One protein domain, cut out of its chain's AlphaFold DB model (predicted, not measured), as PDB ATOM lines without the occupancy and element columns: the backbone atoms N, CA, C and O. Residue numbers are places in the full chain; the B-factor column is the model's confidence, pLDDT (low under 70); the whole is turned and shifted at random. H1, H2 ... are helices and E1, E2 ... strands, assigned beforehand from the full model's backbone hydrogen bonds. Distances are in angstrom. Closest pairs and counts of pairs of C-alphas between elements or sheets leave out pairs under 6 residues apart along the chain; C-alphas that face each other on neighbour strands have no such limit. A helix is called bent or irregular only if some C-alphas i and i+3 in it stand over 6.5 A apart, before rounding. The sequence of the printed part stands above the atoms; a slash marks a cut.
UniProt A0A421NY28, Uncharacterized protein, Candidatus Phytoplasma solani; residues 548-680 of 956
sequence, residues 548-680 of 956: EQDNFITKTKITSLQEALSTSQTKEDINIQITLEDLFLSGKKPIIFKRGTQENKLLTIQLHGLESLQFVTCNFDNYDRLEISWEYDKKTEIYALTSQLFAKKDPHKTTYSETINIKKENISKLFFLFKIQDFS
ATOM      1  N   GLU A 548     -46.475  -7.527 -14.444       77.88
ATOM      2  CA  GLU A 548     -46.392  -8.360 -15.647       77.88
ATOM      3  C   GLU A 548     -45.858  -7.593 -16.864       77.88
ATOM      4  O   GLU A 548     -45.034  -8.137 -17.598       77.88
ATOM      5  N   GLN A 549     -46.272  -6.338 -17.066       76.69
ATOM      6  CA  GLN A 549     -45.741  -5.473 -18.125       76.69
ATOM      7  C   GLN A 549     -44.277  -5.105 -17.872       76.69
ATOM      8  O   GLN A 549     -43.470  -5.219 -18.791       76.69
ATOM      9  N   ASP A 550     -43.891  -4.757 -16.642       79.00
ATOM     10  CA  ASP A 550     -42.477  -4.510 -16.312       79.00
ATOM     11  C   ASP A 550     -41.625  -5.774 -16.495       79.00
ATOM     12  O   ASP A 550     -40.513  -5.719 -17.029       79.00
ATOM     13  N   ASN A 551     -42.171  -6.938 -16.125       83.75
ATOM     14  CA  ASN A 551     -41.548  -8.232 -16.392       83.75
ATOM     15  C   ASN A 551     -41.414  -8.478 -17.904       83.75
ATOM     16  O   ASN A 551     -40.352  -8.889 -18.368       83.75
ATOM     17  N   PHE A 552     -42.449  -8.187 -18.695       84.75
ATOM     18  CA  PHE A 552     -42.409  -8.307 -20.152       84.75
ATOM     19  C   PHE A 552     -41.368  -7.370 -20.780       84.75
ATOM     20  O   PHE A 552     -40.549  -7.828 -21.578       84.75
ATOM     21  N   ILE A 553     -41.332  -6.094 -20.384       83.44
ATOM     22  CA  ILE A 553     -40.336  -5.111 -20.840       83.44
ATOM     23  C   ILE A 553     -38.929  -5.591 -20.477       83.44
ATOM     24  O   ILE A 553     -38.037  -5.589 -21.324       83.44
ATOM     25  N   THR A 554     -38.730  -6.069 -19.250       88.00
ATOM     26  CA  THR A 554     -37.439  -6.589 -18.783       88.00
ATOM     27  C   THR A 554     -37.014  -7.831 -19.550       88.00
ATOM     28  O   THR A 554     -35.881  -7.910 -20.021       88.00
ATOM     29  N   LYS A 555     -37.928  -8.785 -19.759       90.56
ATOM     30  CA  LYS A 555     -37.685  -9.964 -20.597       90.56
ATOM     31  C   LYS A 555     -37.333  -9.566 -22.023       90.56
ATOM     32  O   LYS A 555     -36.406 -10.147 -22.568       90.56
ATOM     33  N   THR A 556     -38.020  -8.579 -22.590       89.56
ATOM     34  CA  THR A 556     -37.764  -8.066 -23.943       89.56
ATOM     35  C   THR A 556     -36.387  -7.416 -24.029       89.56
ATOM     36  O   THR A 556     -35.615  -7.750 -24.921       89.56
ATOM     37  N   LYS A 557     -36.022  -6.576 -23.050       91.38
ATOM     38  CA  LYS A 557     -34.678  -5.994 -22.917       91.38
ATOM     39  C   LYS A 557     -33.599  -7.083 -22.835       91.38
ATOM     40  O   LYS A 557     -32.636  -7.035 -23.594       91.38
ATOM     41  N   ILE A 558     -33.779  -8.104 -21.991       92.12
ATOM     42  CA  ILE A 558     -32.834  -9.232 -21.871       92.12
ATOM     43  C   ILE A 558     -32.735 -10.022 -23.182       92.12
ATOM     44  O   ILE A 558     -31.627 -10.302 -23.631       92.12
ATOM     45  N   THR A 559     -33.864 -10.356 -23.811       92.56
ATOM     46  CA  THR A 559     -33.878 -11.070 -25.095       92.56
ATOM     47  C   THR A 559     -33.162 -10.253 -26.169       92.56
ATOM     48  O   THR A 559     -32.290 -10.787 -26.844       92.56
ATOM     49  N   SER A 560     -33.422  -8.943 -26.255       91.19
ATOM     50  CA  SER A 560     -32.743  -8.059 -27.210       91.19
ATOM     51  C   SER A 560     -31.227  -7.996 -26.981       91.19
ATOM     52  O   SER A 560     -30.468  -7.983 -27.943       91.19
ATOM     53  N   LEU A 561     -30.761  -8.048 -25.724       91.19
ATOM     54  CA  LEU A 561     -29.332  -8.157 -25.401       91.19
ATOM     55  C   LEU A 561     -28.739  -9.496 -25.866       91.19
ATOM     56  O   LEU A 561     -27.643  -9.533 -26.418       91.19
ATOM     57  N   GLN A 562     -29.451 -10.604 -25.650       92.94
ATOM     58  CA  GLN A 562     -29.010 -11.939 -26.070       92.94
ATOM     59  C   GLN A 562     -28.968 -12.071 -27.603       92.94
ATOM     60  O   GLN A 562     -28.009 -12.613 -28.159       92.94
ATOM     61  N   GLU A 563     -29.974 -11.534 -28.293       91.50
ATOM     62  CA  GLU A 563     -30.039 -11.468 -29.756       91.50
ATOM     63  C   GLU A 563     -28.949 -10.562 -30.325       91.50
ATOM     64  O   GLU A 563     -28.272 -10.935 -31.284       91.50
ATOM     65  N   ALA A 564     -28.705  -9.410 -29.701       89.44
ATOM     66  CA  ALA A 564     -27.631  -8.506 -30.088       89.44
ATOM     67  C   ALA A 564     -26.247  -9.156 -30.004       89.44
ATOM     68  O   ALA A 564     -25.394  -8.870 -30.835       89.44
ATOM     69  N   LEU A 565     -26.007 -10.058 -29.051       88.50
ATOM     70  CA  LEU A 565     -24.754 -10.824 -28.989       88.50
ATOM     71  C   LEU A 565     -24.681 -11.939 -30.037       88.50
ATOM     72  O   LEU A 565     -23.586 -12.320 -30.447       88.50
ATOM     73  N   SER A 566     -25.831 -12.454 -30.472       87.94
ATOM     74  CA  SER A 566     -25.923 -13.590 -31.397       87.94
ATOM     75  C   SER A 566     -25.935 -13.174 -32.873       87.94
ATOM     76  O   SER A 566     -25.493 -13.935 -33.731       87.94
ATOM     77  N   THR A 567     -26.455 -11.985 -33.181       84.50
ATOM     78  CA  THR A 567     -26.649 -11.481 -34.549       84.50
ATOM     79  C   THR A 567     -25.426 -10.738 -35.082       84.50
ATOM     80  O   THR A 567     -24.655 -10.141 -34.331       84.50
ATOM     81  N   SER A 568     -25.255 -10.757 -36.407       71.75
ATOM     82  CA  SER A 568     -24.094 -10.195 -37.107       71.75
ATOM     83  C   SER A 568     -24.220  -8.729 -37.540       71.75
ATOM     84  O   SER A 568     -23.288  -8.185 -38.129       71.75
ATOM     85  N   GLN A 569     -25.378  -8.098 -37.314       69.19
ATOM     86  CA  GLN A 569     -25.778  -6.855 -37.992       69.19
ATOM     87  C   GLN A 569     -25.876  -5.613 -37.091       69.19
ATOM     88  O   GLN A 569     -26.315  -4.557 -37.547       69.19
ATOM     89  N   THR A 570     -25.463  -5.685 -35.828       62.47
ATOM     90  CA  THR A 570     -25.550  -4.534 -34.918       62.47
ATOM     91  C   THR A 570     -24.426  -3.536 -35.199       62.47
ATOM     92  O   THR A 570     -23.325  -3.708 -34.706       62.47
ATOM     93  N   LYS A 571     -24.696  -2.484 -35.984       63.84
ATOM     94  CA  LYS A 571     -23.716  -1.413 -36.264       63.84
ATOM     95  C   LYS A 571     -23.535  -0.398 -35.124       63.84
ATOM     96  O   LYS A 571     -22.634   0.432 -35.209       63.84
ATOM     97  N   GLU A 572     -24.383  -0.420 -34.097       79.12
ATOM     98  CA  GLU A 572     -24.398   0.593 -33.035       79.12
ATOM     99  C   GLU A 572     -24.150  -0.015 -31.649       79.12
ATOM    100  O   GLU A 572     -24.592  -1.127 -31.363       79.12
ATOM    101  N   ASP A 573     -23.456   0.740 -30.788       81.25
ATOM    102  CA  ASP A 573     -23.258   0.413 -29.373       81.25
ATOM    103  C   ASP A 573     -24.625   0.293 -28.679       81.25
ATOM    104  O   ASP A 573     -25.365   1.274 -28.565       81.25
ATOM    105  N   ILE A 574     -24.947  -0.889 -28.154       85.69
ATOM    106  CA  ILE A 574     -26.218  -1.119 -27.459       85.69
ATOM    107  C   ILE A 574     -26.019  -0.833 -25.976       85.69
ATOM    108  O   ILE A 574     -25.206  -1.484 -25.322       85.69
ATOM    109  N   ASN A 575     -26.780   0.123 -25.443       85.25
ATOM    110  CA  ASN A 575     -26.820   0.458 -24.023       85.25
ATOM    111  C   ASN A 575     -28.236   0.208 -23.497       85.25
ATOM    112  O   ASN A 575     -29.166   0.904 -23.892       85.25
ATOM    113  N   ILE A 576     -28.409  -0.777 -22.619       87.25
ATOM    114  CA  ILE A 576     -29.715  -1.133 -22.052       87.25
ATOM    115  C   ILE A 576     -29.635  -1.064 -20.535       87.25
ATOM    116  O   ILE A 576     -28.758  -1.687 -19.938       87.25
ATOM    117  N   GLN A 577     -30.565  -0.341 -19.908       85.44
ATOM    118  CA  GLN A 577     -30.705  -0.325 -18.453       85.44
ATOM    119  C   GLN A 577     -31.867  -1.206 -17.988       85.44
ATOM    120  O   GLN A 577     -32.947  -1.201 -18.589       85.44
ATOM    121  N   ILE A 578     -31.656  -1.959 -16.909       87.56
ATOM    122  CA  ILE A 578     -32.663  -2.814 -16.267       87.56
ATOM    123  C   ILE A 578     -32.549  -2.618 -14.763       87.56
ATOM    124  O   ILE A 578     -31.477  -2.861 -14.215       87.56
ATOM    125  N   THR A 579     -33.613  -2.202 -14.076       84.38
ATOM    126  CA  THR A 579     -33.522  -2.068 -12.618       84.38
ATOM    127  C   THR A 579     -33.398  -3.409 -11.944       84.38
ATOM    128  O   THR A 579     -33.843  -4.435 -12.456       84.38
ATOM    129  N   LEU A 580     -32.737  -3.406 -10.794       86.56
ATOM    130  CA  LEU A 580     -32.502  -4.635 -10.074       86.56
ATOM    131  C   LEU A 580     -33.834  -5.196  -9.565       86.56
ATOM    132  O   LEU A 580     -34.069  -6.391  -9.682       86.56
ATOM    133  N   GLU A 581     -34.745  -4.322  -9.126       86.31
ATOM    134  CA  GLU A 581     -36.137  -4.667  -8.821       86.31
ATOM    135  C   GLU A 581     -36.825  -5.379  -9.995       86.31
ATOM    136  O   GLU A 581     -37.313  -6.499  -9.830       86.31
ATOM    137  N   ASP A 582     -36.802  -4.784 -11.192       86.75
ATOM    138  CA  ASP A 582     -37.455  -5.357 -12.373       86.75
ATOM    139  C   ASP A 582     -36.802  -6.692 -12.770       86.75
ATOM    140  O   ASP A 582     -37.479  -7.652 -13.155       86.75
ATOM    141  N   LEU A 583     -35.476  -6.791 -12.613       88.38
ATOM    142  CA  LEU A 583     -34.732  -8.024 -12.829       88.38
ATOM    143  C   LEU A 583     -35.179  -9.127 -11.863       88.38
ATOM    144  O   LEU A 583     -35.479 -10.239 -12.308       88.38
ATOM    145  N   PHE A 584     -35.278  -8.823 -10.565       86.88
ATOM    146  CA  PHE A 584     -35.740  -9.764  -9.544       86.88
ATOM    147  C   PHE A 584     -37.174 -10.232  -9.807       86.88
ATOM    148  O   PHE A 584     -37.452 -11.429  -9.678       86.88
ATOM    149  N   LEU A 585     -38.054  -9.316 -10.218       83.88
ATOM    150  CA  LEU A 585     -39.453  -9.598 -10.547       83.88
ATOM    151  C   LEU A 585     -39.620 -10.382 -11.858       83.88
ATOM    152  O   LEU A 585     -40.638 -11.046 -12.053       83.88
ATOM    153  N   SER A 586     -38.619 -10.367 -12.748       85.19
ATOM    154  CA  SER A 586     -38.711 -11.052 -14.045       85.19
ATOM    155  C   SER A 586     -38.869 -12.579 -13.934       85.19
ATOM    156  O   SER A 586     -39.404 -13.229 -14.840       85.19
ATOM    157  N   GLY A 587     -38.410 -13.161 -12.818       79.81
ATOM    158  CA  GLY A 587     -38.477 -14.593 -12.517       79.81
ATOM    159  C   GLY A 587     -37.547 -15.484 -13.354       79.81
ATOM    160  O   GLY A 587     -37.481 -16.684 -13.101       79.81
ATOM    161  N   LYS A 588     -36.809 -14.938 -14.332       71.88
ATOM    162  CA  LYS A 588     -35.823 -15.692 -15.126       71.88
ATOM    163  C   LYS A 588     -34.514 -15.804 -14.350       71.88
ATOM    164  O   LYS A 588     -33.807 -14.814 -14.256       71.88
ATOM    165  N   LYS A 589     -34.152 -16.989 -13.853       81.88
ATOM    166  CA  LYS A 589     -32.817 -17.243 -13.283       81.88
ATOM    167  C   LYS A 589     -32.227 -18.552 -13.805       81.88
ATOM    168  O   LYS A 589     -32.964 -19.539 -13.828       81.88
ATOM    169  N   PRO A 590     -30.927 -18.594 -14.141       92.38
ATOM    170  CA  PRO A 590     -30.010 -17.459 -14.334       92.38
ATOM    171  C   PRO A 590     -30.238 -16.738 -15.683       92.38
ATOM    172  O   PRO A 590     -30.863 -17.291 -16.592       92.38
ATOM    173  N   ILE A 591     -29.713 -15.518 -15.853       92.56
ATOM    174  CA  ILE A 591     -29.557 -14.907 -17.185       92.56
ATOM    175  C   ILE A 591     -28.255 -15.418 -17.792       92.56
ATOM    176  O   ILE A 591     -27.188 -15.239 -17.211       92.56
ATOM    177  N   ILE A 592     -28.339 -16.014 -18.978       94.50
ATOM    178  CA  ILE A 592     -27.182 -16.577 -19.674       94.50
ATOM    179  C   ILE A 592     -26.938 -15.794 -20.960       94.50
ATOM    180  O   ILE A 592     -27.801 -15.743 -21.838       94.50
ATOM    181  N   PHE A 593     -25.743 -15.233 -21.099       93.56
ATOM    182  CA  PHE A 593     -25.241 -14.656 -22.340       93.56
ATOM    183  C   PHE A 593     -24.230 -15.627 -22.943       93.56
ATOM    184  O   PHE A 593     -23.216 -15.927 -22.317       93.56
ATOM    185  N   LYS A 594     -24.514 -16.153 -24.135       92.62
ATOM    186  CA  LYS A 594     -23.632 -17.095 -24.838       92.62
ATOM    187  C   LYS A 594     -22.863 -16.386 -25.941       92.62
ATOM    188  O   LYS A 594     -23.349 -15.408 -26.508       92.62
ATOM    189  N   ARG A 595     -21.694 -16.928 -26.271       87.12
ATOM    190  CA  ARG A 595     -20.929 -16.541 -27.452       87.12
ATOM    191  C   ARG A 595     -21.781 -16.707 -28.721       87.12
ATOM    192  O   ARG A 595     -22.317 -17.785 -28.976       87.12
ATOM    193  N   GLY A 596     -21.881 -15.640 -29.511       84.19
ATOM    194  CA  GLY A 596     -22.461 -15.667 -30.855       84.19
ATOM    195  C   GLY A 596     -21.495 -16.227 -31.905       84.19
ATOM    196  O   GLY A 596     -20.366 -16.614 -31.608       84.19
ATOM    197  N   THR A 597     -21.922 -16.255 -33.167       78.12
ATOM    198  CA  THR A 597     -21.068 -16.702 -34.286       78.12
ATOM    199  C   THR A 597     -19.965 -15.705 -34.643       78.12
ATOM    200  O   THR A 597     -18.998 -16.087 -35.295       78.12
ATOM    201  N   GLN A 598     -20.082 -14.446 -34.214       69.38
ATOM    202  CA  GLN A 598     -19.091 -13.407 -34.478       69.38
ATOM    203  C   GLN A 598     -18.049 -13.282 -33.368       69.38
ATOM    204  O   GLN A 598     -18.364 -13.348 -32.181       69.38
ATOM    205  N   GLU A 599     -16.808 -13.064 -33.791       69.38
ATOM    206  CA  GLU A 599     -15.677 -12.739 -32.922       69.38
ATOM    207  C   GLU A 599     -15.645 -11.222 -32.661       69.38
ATOM    208  O   GLU A 599     -16.051 -10.434 -33.522       69.38
ATOM    209  N   ASN A 600     -15.143 -10.820 -31.492       78.75
ATOM    210  CA  ASN A 600     -14.925  -9.438 -31.039       78.75
ATOM    211  C   ASN A 600     -16.117  -8.650 -30.445       78.75
ATOM    212  O   ASN A 600     -16.123  -7.420 -30.504       78.75
ATOM    213  N   LYS A 601     -17.113  -9.293 -29.820       84.69
ATOM    214  CA  LYS A 601     -18.127  -8.564 -29.021       84.69
ATOM    215  C   LYS A 601     -17.722  -8.459 -27.552       84.69
ATOM    216  O   LYS A 601     -17.452  -9.470 -26.898       84.69
ATOM    217  N   LEU A 602     -17.740  -7.235 -27.023       85.56
ATOM    218  CA  LEU A 602     -17.486  -6.939 -25.615       85.56
ATOM    219  C   LEU A 602     -18.803  -6.602 -24.909       85.56
ATOM    220  O   LEU A 602     -19.442  -5.598 -25.227       85.56
ATOM    221  N   LEU A 603     -19.191  -7.419 -23.928       89.12
ATOM    222  CA  LEU A 603     -20.315  -7.133 -23.037       89.12
ATOM    223  C   LEU A 603     -19.784  -6.594 -21.710       89.12
ATOM    224  O   LEU A 603     -19.130  -7.314 -20.959       89.12
ATOM    225  N   THR A 604     -20.107  -5.345 -21.400       85.00
ATOM    226  CA  THR A 604     -19.841  -4.732 -20.094       85.00
ATOM    227  C   THR A 604     -21.148  -4.575 -19.339       85.00
ATOM    228  O   THR A 604     -22.103  -4.011 -19.865       85.00
ATOM    229  N   ILE A 605     -21.192  -5.037 -18.098       85.06
ATOM    230  CA  ILE A 605     -22.346  -4.889 -17.217       85.06
ATOM    231  C   ILE A 605     -21.905  -4.064 -16.028       85.06
ATOM    232  O   ILE A 605     -20.926  -4.391 -15.359       85.06
ATOM    233  N   GLN A 606     -22.617  -2.978 -15.785       80.88
ATOM    234  CA  GLN A 606     -22.369  -2.078 -14.670       80.88
ATOM    235  C   GLN A 606     -23.599  -2.093 -13.768       80.88
ATOM    236  O   GLN A 606     -24.700  -1.919 -14.270       80.88
ATOM    237  N   LEU A 607     -23.436  -2.330 -12.472       78.75
ATOM    238  CA  LEU A 607     -24.470  -2.113 -11.469       78.75
ATOM    239  C   LEU A 607     -24.388  -0.657 -11.009       78.75
ATOM    240  O   LEU A 607     -23.315  -0.129 -10.770       78.75
ATOM    241  N   HIS A 608     -25.515   0.012 -10.930       66.88
ATOM    242  CA  HIS A 608     -25.622   1.455 -10.841       66.88
ATOM    243  C   HIS A 608     -26.723   1.814  -9.836       66.88
ATOM    244  O   HIS A 608     -27.727   1.115  -9.792       66.88
ATOM    245  N   GLY A 609     -26.595   2.882  -9.043       68.19
ATOM    246  CA  GLY A 609     -27.614   3.258  -8.053       68.19
ATOM    247  C   GLY A 609     -27.113   4.210  -6.971       68.19
ATOM    248  O   GLY A 609     -26.907   5.380  -7.259       68.19
ATOM    249  N   LEU A 610     -26.892   3.736  -5.741       50.41
ATOM    250  CA  LEU A 610     -26.096   4.511  -4.771       50.41
ATOM    251  C   LEU A 610     -24.667   4.736  -5.304       50.41
ATOM    252  O   LEU A 610     -24.077   5.784  -5.072       50.41
ATOM    253  N   GLU A 611     -24.175   3.780  -6.097       52.19
ATOM    254  CA  GLU A 611     -22.831   3.706  -6.671       52.19
ATOM    255  C   GLU A 611     -22.902   3.088  -8.088       52.19
ATOM    256  O   GLU A 611     -23.792   2.287  -8.377       52.19
ATOM    257  N   SER A 612     -21.979   3.446  -8.987       54.19
ATOM    258  CA  SER A 612     -21.718   2.790 -10.289       54.19
ATOM    259  C   SER A 612     -20.575   1.761 -10.229       54.19
ATOM    260  O   SER A 612     -19.430   2.057 -10.581       54.19
ATOM    261  N   LEU A 613     -20.871   0.530  -9.848       64.69
ATOM    262  CA  LEU A 613     -19.960  -0.605  -9.911       64.69
ATOM    263  C   LEU A 613     -19.894  -1.191 -11.327       64.69
ATOM    264  O   LEU A 613     -20.918  -1.452 -11.951       64.69
ATOM    265  N   GLN A 614     -18.706  -1.492 -11.850       70.62
ATOM    266  CA  GLN A 614     -18.634  -2.412 -12.985       70.62
ATOM    267  C   GLN A 614     -18.717  -3.835 -12.465       70.62
ATOM    268  O   GLN A 614     -17.808  -4.289 -11.786       70.62
ATOM    269  N   PHE A 615     -19.806  -4.518 -12.795       75.75
ATOM    270  CA  PHE A 615     -20.085  -5.847 -12.281       75.75
ATOM    271  C   PHE A 615     -19.334  -6.937 -13.042       75.75
ATOM    272  O   PHE A 615     -18.812  -7.858 -12.440       75.75
ATOM    273  N   VAL A 616     -19.279  -6.863 -14.376       80.12
ATOM    274  CA  VAL A 616     -18.504  -7.825 -15.171       80.12
ATOM    275  C   VAL A 616     -18.210  -7.280 -16.562       80.12
ATOM    276  O   VAL A 616     -18.976  -6.500 -17.132       80.12
ATOM    277  N   THR A 617     -17.081  -7.684 -17.139       81.19
ATOM    278  CA  THR A 617     -16.763  -7.451 -18.551       81.19
ATOM    279  C   THR A 617     -16.373  -8.760 -19.202       81.19
ATOM    280  O   THR A 617     -15.393  -9.392 -18.819       81.19
ATOM    281  N   CYS A 618     -17.170  -9.175 -20.180       84.50
ATOM    282  CA  CYS A 618     -16.999 -10.424 -20.896       84.50
ATOM    283  C   CYS A 618     -16.568 -10.138 -22.333       84.50
ATOM    284  O   CYS A 618     -17.323  -9.541 -23.104       84.50
ATOM    285  N   ASN A 619     -15.372 -10.603 -22.694       86.44
ATOM    286  CA  ASN A 619     -14.992 -10.785 -24.088       86.44
ATOM    287  C   ASN A 619     -15.284 -12.239 -24.504       86.44
ATOM    288  O   ASN A 619     -14.585 -13.165 -24.077       86.44
ATOM    289  N   PHE A 620     -16.285 -12.435 -25.364       85.44
ATOM    290  CA  PHE A 620     -16.699 -13.761 -25.842       85.44
ATOM    291  C   PHE A 620     -15.676 -14.453 -26.765       85.44
ATOM    292  O   PHE A 620     -15.838 -15.624 -27.125       85.44
ATOM    293  N   ASP A 621     -14.567 -13.795 -27.101       83.19
ATOM    294  CA  ASP A 621     -13.430 -14.457 -27.744       83.19
ATOM    295  C   ASP A 621     -12.746 -15.449 -26.793       83.19
ATOM    296  O   ASP A 621     -12.325 -16.530 -27.221       83.19
ATOM    297  N   ASN A 622     -12.719 -15.115 -25.498       81.38
ATOM    298  CA  ASN A 622     -12.039 -15.876 -24.448       81.38
ATOM    299  C   ASN A 622     -12.983 -16.779 -23.637       81.38
ATOM    300  O   ASN A 622     -12.543 -17.785 -23.069       81.38
ATOM    301  N   TYR A 623     -14.275 -16.450 -23.599       88.69
ATOM    302  CA  TYR A 623     -15.274 -17.116 -22.759       88.69
ATOM    303  C   TYR A 623     -16.409 -17.729 -23.592       88.69
ATOM    304  O   TYR A 623     -16.808 -17.178 -24.614       88.69
ATOM    305  N   ASP A 624     -16.930 -18.876 -23.146       92.44
ATOM    306  CA  ASP A 624     -18.085 -19.550 -23.765       92.44
ATOM    307  C   ASP A 624     -19.390 -18.810 -23.444       92.44
ATOM    308  O   ASP A 624     -20.193 -18.484 -24.324       92.44
ATOM    309  N   ARG A 625     -19.583 -18.514 -22.155       94.44
ATOM    310  CA  ARG A 625     -20.761 -17.813 -21.653       94.44
ATOM    311  C   ARG A 625     -20.468 -17.005 -20.395       94.44
ATOM    312  O   ARG A 625     -19.566 -17.336 -19.622       94.44
ATOM    313  N   LEU A 626     -21.290 -15.981 -20.200       94.44
ATOM    314  CA  LEU A 626     -21.455 -15.237 -18.959       94.44
ATOM    315  C   LEU A 626     -22.811 -15.599 -18.354       94.44
ATOM    316  O   LEU A 626     -23.834 -15.543 -19.039       94.44
ATOM    317  N   GLU A 627     -22.824 -15.927 -17.071       95.56
ATOM    318  CA  GLU A 627     -24.032 -16.195 -16.302       95.56
ATOM    319  C   GLU A 627     -24.212 -15.146 -15.204       95.56
ATOM    320  O   GLU A 627     -23.251 -14.800 -14.517       95.56
ATOM    321  N   ILE A 628     -25.436 -14.637 -15.049       93.44
ATOM    322  CA  ILE A 628     -25.839 -13.766 -13.942       93.44
ATOM    323  C   ILE A 628     -26.970 -14.450 -13.192       93.44
ATOM    324  O   ILE A 628     -28.068 -14.633 -13.726       93.44
ATOM    325  N   SER A 629     -26.703 -14.817 -11.950       93.19
ATOM    326  CA  SER A 629     -27.651 -15.471 -11.058       93.19
ATOM    327  C   SER A 629     -27.879 -14.619  -9.817       93.19
ATOM    328  O   SER A 629     -27.124 -13.691  -9.522       93.19
ATOM    329  N   TRP A 630     -28.969 -14.889  -9.105       92.50
ATOM    330  CA  TRP A 630     -29.234 -14.193  -7.857       92.50
ATOM    331  C   TRP A 630     -30.085 -15.001  -6.891       92.50
ATOM    332  O   TRP A 630     -31.033 -15.686  -7.286       92.50
ATOM    333  N   GLU A 631     -29.823 -14.834  -5.605       92.31
ATOM    334  CA  GLU A 631     -30.519 -15.496  -4.505       92.31
ATOM    335  C   GLU A 631     -31.032 -14.451  -3.515       92.31
ATOM    336  O   GLU A 631     -30.438 -13.388  -3.374       92.31
ATOM    337  N   TYR A 632     -32.173 -14.719  -2.880       92.06
ATOM    338  CA  TYR A 632     -32.724 -13.852  -1.839       92.06
ATOM    339  C   TYR A 632     -32.772 -14.623  -0.531       92.06
ATOM    340  O   TYR A 632     -33.532 -15.590  -0.409       92.06
ATOM    341  N   ASP A 633     -31.990 -14.180   0.446       90.25
ATOM    342  CA  ASP A 633     -32.064 -14.692   1.801       90.25
ATOM    343  C   ASP A 633     -33.127 -13.916   2.586       90.25
ATOM    344  O   ASP A 633     -32.945 -12.772   3.002       90.25
ATOM    345  N   LYS A 634     -34.262 -14.580   2.823       90.81
ATOM    346  CA  LYS A 634     -35.379 -14.023   3.594       90.81
ATOM    347  C   LYS A 634     -35.009 -13.671   5.036       90.81
ATOM    348  O   LYS A 634     -35.708 -12.847   5.617       90.81
ATOM    349  N   LYS A 635     -34.000 -14.316   5.636       90.00
ATOM    350  CA  LYS A 635     -33.636 -14.094   7.047       90.00
ATOM    351  C   LYS A 635     -32.843 -12.812   7.234       90.00
ATOM    352  O   LYS A 635     -33.070 -12.099   8.203       90.00
ATOM    353  N   THR A 636     -31.910 -12.552   6.326       86.00
ATOM    354  CA  THR A 636     -31.050 -11.363   6.363       86.00
ATOM    355  C   THR A 636     -31.621 -10.200   5.552       86.00
ATOM    356  O   THR A 636     -31.127  -9.085   5.664       86.00
ATOM    357  N   GLU A 637     -32.662 -10.451   4.748       91.12
ATOM    358  CA  GLU A 637     -33.181  -9.527   3.733       91.12
ATOM    359  C   GLU A 637     -32.090  -9.051   2.755       91.12
ATOM    360  O   GLU A 637     -32.106  -7.917   2.268       91.12
ATOM    361  N   ILE A 638     -31.140  -9.939   2.447       85.19
ATOM    362  CA  ILE A 638     -30.030  -9.690   1.525       85.19
ATOM    363  C   ILE A 638     -30.252 -10.474   0.234       85.19
ATOM    364  O   ILE A 638     -30.636 -11.645   0.233       85.19
ATOM    365  N   TYR A 639     -29.980  -9.816  -0.883       85.81
ATOM    366  CA  TYR A 639     -29.915 -10.421  -2.197       85.81
ATOM    367  C   TYR A 639     -28.458 -10.628  -2.594       85.81
ATOM    368  O   TYR A 639     -27.700  -9.666  -2.670       85.81
ATOM    369  N   ALA A 640     -28.077 -11.874  -2.857       87.12
ATOM    370  CA  ALA A 640     -26.760 -12.233  -3.364       87.12
ATOM    371  C   ALA A 640     -26.822 -12.305  -4.890       87.12
ATOM    372  O   ALA A 640     -27.524 -13.145  -5.448       87.12
ATOM    373  N   LEU A 641     -26.118 -11.411  -5.571       88.06
ATOM    374  CA  LEU A 641     -26.068 -11.284  -7.022       88.06
ATOM    375  C   LEU A 641     -24.716 -11.795  -7.520       88.06
ATOM    376  O   LEU A 641     -23.691 -11.222  -7.173       88.06
ATOM    377  N   THR A 642     -24.703 -12.848  -8.336       90.69
ATOM    378  CA  THR A 642     -23.473 -13.539  -8.748       90.69
ATOM    379  C   THR A 642     -23.263 -13.468 -10.259       90.69
ATOM    380  O   THR A 642     -24.190 -13.737 -11.022       90.69
ATOM    381  N   SER A 643     -22.052 -13.121 -10.703       90.94
ATOM    382  CA  SER A 643     -21.603 -13.232 -12.096       90.94
ATOM    383  C   SER A 643     -20.589 -14.364 -12.242       90.94
ATOM    384  O   SER A 643     -19.732 -14.551 -11.380       90.94
ATOM    385  N   GLN A 644     -20.679 -15.139 -13.325       93.44
ATOM    386  CA  GLN A 644     -19.790 -16.274 -13.596       93.44
ATOM    387  C   GLN A 644     -19.371 -16.326 -15.068       93.44
ATOM    388  O   GLN A 644     -20.221 -16.333 -15.959       93.44
ATOM    389  N   LEU A 645     -18.061 -16.404 -15.334       91.00
ATOM    390  CA  LEU A 645     -17.506 -16.578 -16.685       91.00
ATOM    391  C   LEU A 645     -16.985 -18.001 -16.879       91.00
ATOM    392  O   LEU A 645     -16.133 -18.476 -16.120       91.00
ATOM    393  N   PHE A 646     -17.434 -18.656 -17.945       92.69
ATOM    394  CA  PHE A 646     -17.067 -20.035 -18.273       92.69
ATOM    395  C   PHE A 646     -16.040 -20.080 -19.407       92.69
ATOM    396  O   PHE A 646     -16.155 -19.350 -20.395       92.69
ATOM    397  N   ALA A 647     -15.019 -20.932 -19.271       89.00
ATOM    398  CA  ALA A 647     -13.945 -21.035 -20.259       89.00
ATOM    399  C   ALA A 647     -14.461 -21.547 -21.609       89.00
ATOM    400  O   ALA A 647     -15.206 -22.520 -21.665       89.00
ATOM    401  N   LYS A 648     -13.934 -21.003 -22.714       88.31
ATOM    402  CA  LYS A 648     -14.203 -21.542 -24.061       88.31
ATOM    403  C   LYS A 648     -13.783 -23.011 -24.220       88.31
ATOM    404  O   LYS A 648     -14.420 -23.763 -24.945       88.31
ATOM    405  N   LYS A 649     -12.685 -23.417 -23.571       91.75
ATOM    406  CA  LYS A 649     -12.138 -24.784 -23.668       91.75
ATOM    407  C   LYS A 649     -12.849 -25.796 -22.765       91.75
ATOM    408  O   LYS A 649     -12.739 -26.988 -23.019       91.75
ATOM    409  N   ASP A 650     -13.520 -25.325 -21.720       91.19
ATOM    410  CA  ASP A 650     -14.221 -26.157 -20.743       91.19
ATOM    411  C   ASP A 650     -15.470 -25.403 -20.250       91.19
ATOM    412  O   ASP A 650     -15.386 -24.615 -19.300       91.19
ATOM    413  N   PRO A 651     -16.631 -25.610 -20.897       87.19
ATOM    414  CA  PRO A 651     -17.855 -24.862 -20.618       87.19
ATOM    415  C   PRO A 651     -18.485 -25.198 -19.257       87.19
ATOM    416  O   PRO A 651     -19.500 -24.598 -18.889       87.19
ATOM    417  N   HIS A 652     -17.926 -26.154 -18.507       91.25
ATOM    418  CA  HIS A 652     -18.354 -26.482 -17.146       91.25
ATOM    419  C   HIS A 652     -17.476 -25.825 -16.078       91.25
ATOM    420  O   HIS A 652     -17.910 -25.688 -14.935       91.25
ATOM    421  N   LYS A 653     -16.269 -25.373 -16.437       90.25
ATOM    422  CA  LYS A 653     -15.342 -24.736 -15.505       90.25
ATOM    423  C   LYS A 653     -15.510 -23.219 -15.495       90.25
ATOM    424  O   LYS A 653     -15.218 -22.526 -16.475       90.25
ATOM    425  N   THR A 654     -15.904 -22.695 -14.340       89.38
ATOM    426  CA  THR A 654     -15.852 -21.265 -14.035       89.38
ATOM    427  C   THR A 654     -14.402 -20.804 -13.935       89.38
ATOM    428  O   THR A 654     -13.585 -21.357 -13.201       89.38
ATOM    429  N   THR A 655     -14.073 -19.777 -14.708       83.69
ATOM    430  CA  THR A 655     -12.759 -19.108 -14.692       83.69
ATOM    431  C   THR A 655     -12.757 -17.866 -13.819       83.69
ATOM    432  O   THR A 655     -11.712 -17.473 -13.312       83.69
ATOM    433  N   TYR A 656     -13.935 -17.273 -13.643       84.12
ATOM    434  CA  TYR A 656     -14.187 -16.100 -12.830       84.12
ATOM    435  C   TYR A 656     -15.565 -16.242 -12.190       84.12
ATOM    436  O   TYR A 656     -16.496 -16.719 -12.845       84.12
ATOM    437  N   SER A 657     -15.681 -15.835 -10.931       86.00
ATOM    438  CA  SER A 657     -16.943 -15.739 -10.206       86.00
ATOM    439  C   SER A 657     -16.861 -14.560  -9.248       86.00
ATOM    440  O   SER A 657     -15.865 -14.426  -8.539       86.00
ATOM    441  N   GLU A 658     -17.906 -13.746  -9.197       80.62
ATOM    442  CA  GLU A 658     -18.000 -12.598  -8.294       80.62
ATOM    443  C   GLU A 658     -19.421 -12.491  -7.749       80.62
ATOM    444  O   GLU A 658     -20.376 -12.668  -8.504       80.62
ATOM    445  N   THR A 659     -19.562 -12.219  -6.452       83.50
ATOM    446  CA  THR A 659     -20.858 -12.134  -5.768       83.50
ATOM    447  C   THR A 659     -20.953 -10.835  -4.983       83.50
ATOM    448  O   THR A 659     -20.065 -10.522  -4.194       83.50
ATOM    449  N   ILE A 660     -22.058 -10.113  -5.160       81.06
ATOM    450  CA  ILE A 660     -22.377  -8.871  -4.455       81.06
ATOM    451  C   ILE A 660     -23.600  -9.098  -3.572       81.06
ATOM    452  O   ILE A 660     -24.606  -9.633  -4.034       81.06
ATOM    453  N   ASN A 661     -23.538  -8.639  -2.325       83.00
ATOM    454  CA  ASN A 661     -24.641  -8.716  -1.370       83.00
ATOM    455  C   ASN A 661     -25.354  -7.366  -1.257       83.00
ATOM    456  O   ASN A 661     -24.734  -6.354  -0.958       83.00
ATOM    457  N   ILE A 662     -26.668  -7.351  -1.475       81.75
ATOM    458  CA  ILE A 662     -27.470  -6.130  -1.577       81.75
ATOM    459  C   ILE A 662     -28.636  -6.205  -0.595       81.75
ATOM    460  O   ILE A 662     -29.479  -7.096  -0.695       81.75
ATOM    461  N   LYS A 663     -28.734  -5.247   0.333       83.31
ATOM    462  CA  LYS A 663     -29.899  -5.127   1.228       83.31
ATOM    463  C   LYS A 663     -31.173  -4.851   0.420       83.31
ATOM    464  O   LYS A 663     -31.171  -4.018  -0.488       83.31
ATOM    465  N   LYS A 664     -32.279  -5.497   0.787       85.44
ATOM    466  CA  LYS A 664     -33.592  -5.375   0.127       85.44
ATOM    467  C   LYS A 664     -34.060  -3.931  -0.061       85.44
ATOM    468  O   LYS A 664     -34.529  -3.577  -1.136       85.44
ATOM    469  N   GLU A 665     -33.895  -3.093   0.958       80.12
ATOM    470  CA  GLU A 665     -34.282  -1.673   0.943       80.12
ATOM    471  C   GLU A 665     -33.521  -0.819  -0.087       80.12
ATOM    472  O   GLU A 665     -33.940   0.293  -0.410       80.12
ATOM    473  N   ASN A 666     -32.410  -1.332  -0.625       79.75
ATOM    474  CA  ASN A 666     -31.614  -0.652  -1.640       79.75
ATOM    475  C   ASN A 666     -31.940  -1.108  -3.065       79.75
ATOM    476  O   ASN A 666     -31.542  -0.435  -4.006       79.75
ATOM    477  N   ILE A 667     -32.693  -2.192  -3.265       81.94
ATOM    478  CA  ILE A 667     -32.927  -2.766  -4.603       81.94
ATOM    479  C   ILE A 667     -33.625  -1.819  -5.563       81.94
ATOM    480  O   ILE A 667     -33.222  -1.722  -6.720       81.94
ATOM    481  N   SER A 668     -34.649  -1.114  -5.089       73.88
ATOM    482  CA  SER A 668     -35.383  -0.133  -5.895       73.88
ATOM    483  C   SER A 668     -34.506   1.051  -6.317       73.88
ATOM    484  O   SER A 668     -34.858   1.786  -7.237       73.88
ATOM    485  N   LYS A 669     -33.343   1.214  -5.671       73.06
ATOM    486  CA  LYS A 669     -32.345   2.250  -5.946       73.06
ATOM    487  C   LYS A 669     -31.253   1.774  -6.909       73.06
ATOM    488  O   LYS A 669     -30.438   2.595  -7.317       73.06
ATOM    489  N   LEU A 670     -31.201   0.480  -7.252       78.50
ATOM    490  CA  LEU A 670     -30.150  -0.113  -8.085       78.50
ATOM    491  C   LEU A 670     -30.667  -0.564  -9.461       78.50
ATOM    492  O   LEU A 670     -31.815  -0.979  -9.625       78.50
ATOM    493  N   PHE A 671     -29.796  -0.550 -10.465       82.12
ATOM    494  CA  PHE A 671     -30.051  -1.049 -11.814       82.12
ATOM    495  C   PHE A 671     -28.770  -1.491 -12.510       82.12
ATOM    496  O   PHE A 671     -27.681  -1.030 -12.204       82.12
ATOM    497  N   PHE A 672     -28.897  -2.372 -13.487       85.69
ATOM    498  CA  PHE A 672     -27.824  -2.734 -14.392       85.69
ATOM    499  C   PHE A 672     -27.844  -1.882 -15.651       85.69
ATOM    500  O   PHE A 672     -28.899  -1.690 -16.242       85.69
ATOM    501  N   LEU A 673     -26.672  -1.457 -16.107       84.38
ATOM    502  CA  LEU A 673     -26.408  -0.930 -17.438       84.38
ATOM    503  C   LEU A 673     -25.577  -1.957 -18.208       84.38
ATOM    504  O   LEU A 673     -24.399  -2.168 -17.914       84.38
ATOM    505  N   PHE A 674     -26.199  -2.577 -19.201       88.31
ATOM    506  CA  PHE A 674     -25.570  -3.493 -20.141       88.31
ATOM    507  C   PHE A 674     -25.085  -2.696 -21.348       88.31
ATOM    508  O   PHE A 674     -25.871  -1.982 -21.971       88.31
ATOM    509  N   LYS A 675     -23.802  -2.818 -21.680       87.00
ATOM    510  CA  LYS A 675     -23.177  -2.219 -22.859       87.00
ATOM    511  C   LYS A 675     -22.616  -3.322 -23.740       87.00
ATOM    512  O   LYS A 675     -21.705  -4.024 -23.305       87.00
ATOM    513  N   ILE A 676     -23.138  -3.465 -24.951       87.81
ATOM    514  CA  ILE A 676     -22.566  -4.344 -25.977       87.81
ATOM    515  C   ILE A 676     -21.882  -3.452 -27.000       87.81
ATOM    516  O   ILE A 676     -22.510  -2.540 -27.539       87.81
ATOM    517  N   GLN A 677     -20.602  -3.709 -27.240       86.38
ATOM    518  CA  GLN A 677     -19.802  -2.959 -28.201       86.38
ATOM    519  C   GLN A 677     -19.065  -3.923 -29.124       86.38
ATOM    520  O   GLN A 677     -18.509  -4.926 -28.663       86.38
ATOM    521  N   ASP A 678     -19.040  -3.596 -30.414       81.62
ATOM    522  CA  ASP A 678     -18.153  -4.254 -31.367       81.62
ATOM    523  C   ASP A 678     -16.733  -3.749 -31.114       81.62
ATOM    524  O   ASP A 678     -16.396  -2.582 -31.348       81.62
ATOM    525  N   PHE A 679     -15.882  -4.631 -30.609       71.75
ATOM    526  CA  PHE A 679     -14.507  -4.297 -30.309       71.75
ATOM    527  C   PHE A 679     -13.642  -4.478 -31.562       71.75
ATOM    528  O   PHE A 679     -13.058  -5.526 -31.800       71.75
ATOM    529  N   SER A 680     -13.528  -3.430 -32.377       76.38
ATOM    530  CA  SER A 680     -12.470  -3.327 -33.391       76.38
ATOM    531  C   SER A 680     -11.476  -2.254 -32.972       76.38
ATOM    532  O   SER A 680     -11.882  -1.142 -32.626       76.38
TER     533      SER A 680
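What this domain is: This is residues 548 to 680 of the 956 residues of an uncharacterized protein of Candidatus Phytoplasma solani (UniProt A0A421NY28). Two four-stranded antiparallel sheets make a sandwich, partly face to face with their strands nearly aligned, and the long helix H1 covers E1 and E8 of one sheet while running beside E2, an edge of the other. The short helices H2 and H3 lie at the end where E1 ends and E8 begins. The printed part has 133 residues, with three named helices and eight named strands in the order H1 E1 H2 E2 E3 E4 E5 E6 E7 H3 E8; the sheets run E1 E8 E3 E4 and E2 E5 E6 E7. The class is mixed, helices and strands, and the whole is compact, with a radius of gyration of the C-alphas of 14.7 A and spans of 43 by 32 by 26 A.

Where its parts are: H1, residues 548 to 566, begins at C-alpha 548 (-46.392, -8.360, -15.647) and is 26.4 A long. E1 is residues 574 to 579, H2 580 to 585, E2 591 to 594, E3 601 to 608, 22.1 A, and E4 613 to 619. E5, residues 623 to 633, is 29.8 A long; E6, 638 to 647, is 29.4 A; E7, 650 to 663, is 34.2 A and bends by 59 degrees at residue 655. H3, residues 664 to 669, is irregular, with C-alphas 665 and 668 7.1 A apart. E8, residues 671 to 678, is 23.1 A long and ends at C-alpha 678 (-18.153, -4.254, -31.367).

How they stand to each other: The sandwich, two sheets face to face, has best planes 9 degrees apart; the closest C-alphas of E4 and E6 are those of Val 616 and Ser 643, 6.9 A. In the first sheet, the pairs within hydrogen-bond range include N 576 and O 674 of the neighbours E1 and E8 at 2.9 A, N 604 and O 675 of the neighbours E3 and E8 at 2.8 A, and N 605 and O 616 of the hairpin E3 and E4 at 2.8 A. H1 and H2 on one face of this sheet make two layers, helices over a sheet; H1 lies over E1 and E8 at a height over the sheet of 9.9 A, along the strands. The second sheet is twisted. In it N 593 and O 626 of E2 and E5 are 2.8 A apart, and E5 E6 E7 form a meander, each strand the antiparallel neighbour of the one before, with N 629 and O 642 at 2.9 A and N 641 and O 660 at 2.8 A. The closest C-alphas of H1 and E2 are those of Gln 562 and Phe 593, 6.0 A. H1 touches H2 with residues 550 to 554 alone, Asn 551 and Leu 585 closest at 6.4 A between C-alphas. H2 touches H3, the C-alphas of Glu 581 and Ser 668 being closest at 5.4 A, and H3 only grazes the second sheet with residues 664 to 667. Every O i to N i+4 pair is within hydrogen-bond range in H1 and H2; H3 has 0 of 2, and 2 of 3 O i to N i+3 pairs.

The domain as a whole: The C-alphas farthest apart, those of Lys 635 and Ser 680, are 46.9 A apart. The printed part has no cut and no long link. Mean pLDDT of the printed part is 84.0; residues 569 to 571, 598 to 599 and 608 to 613 are under 70.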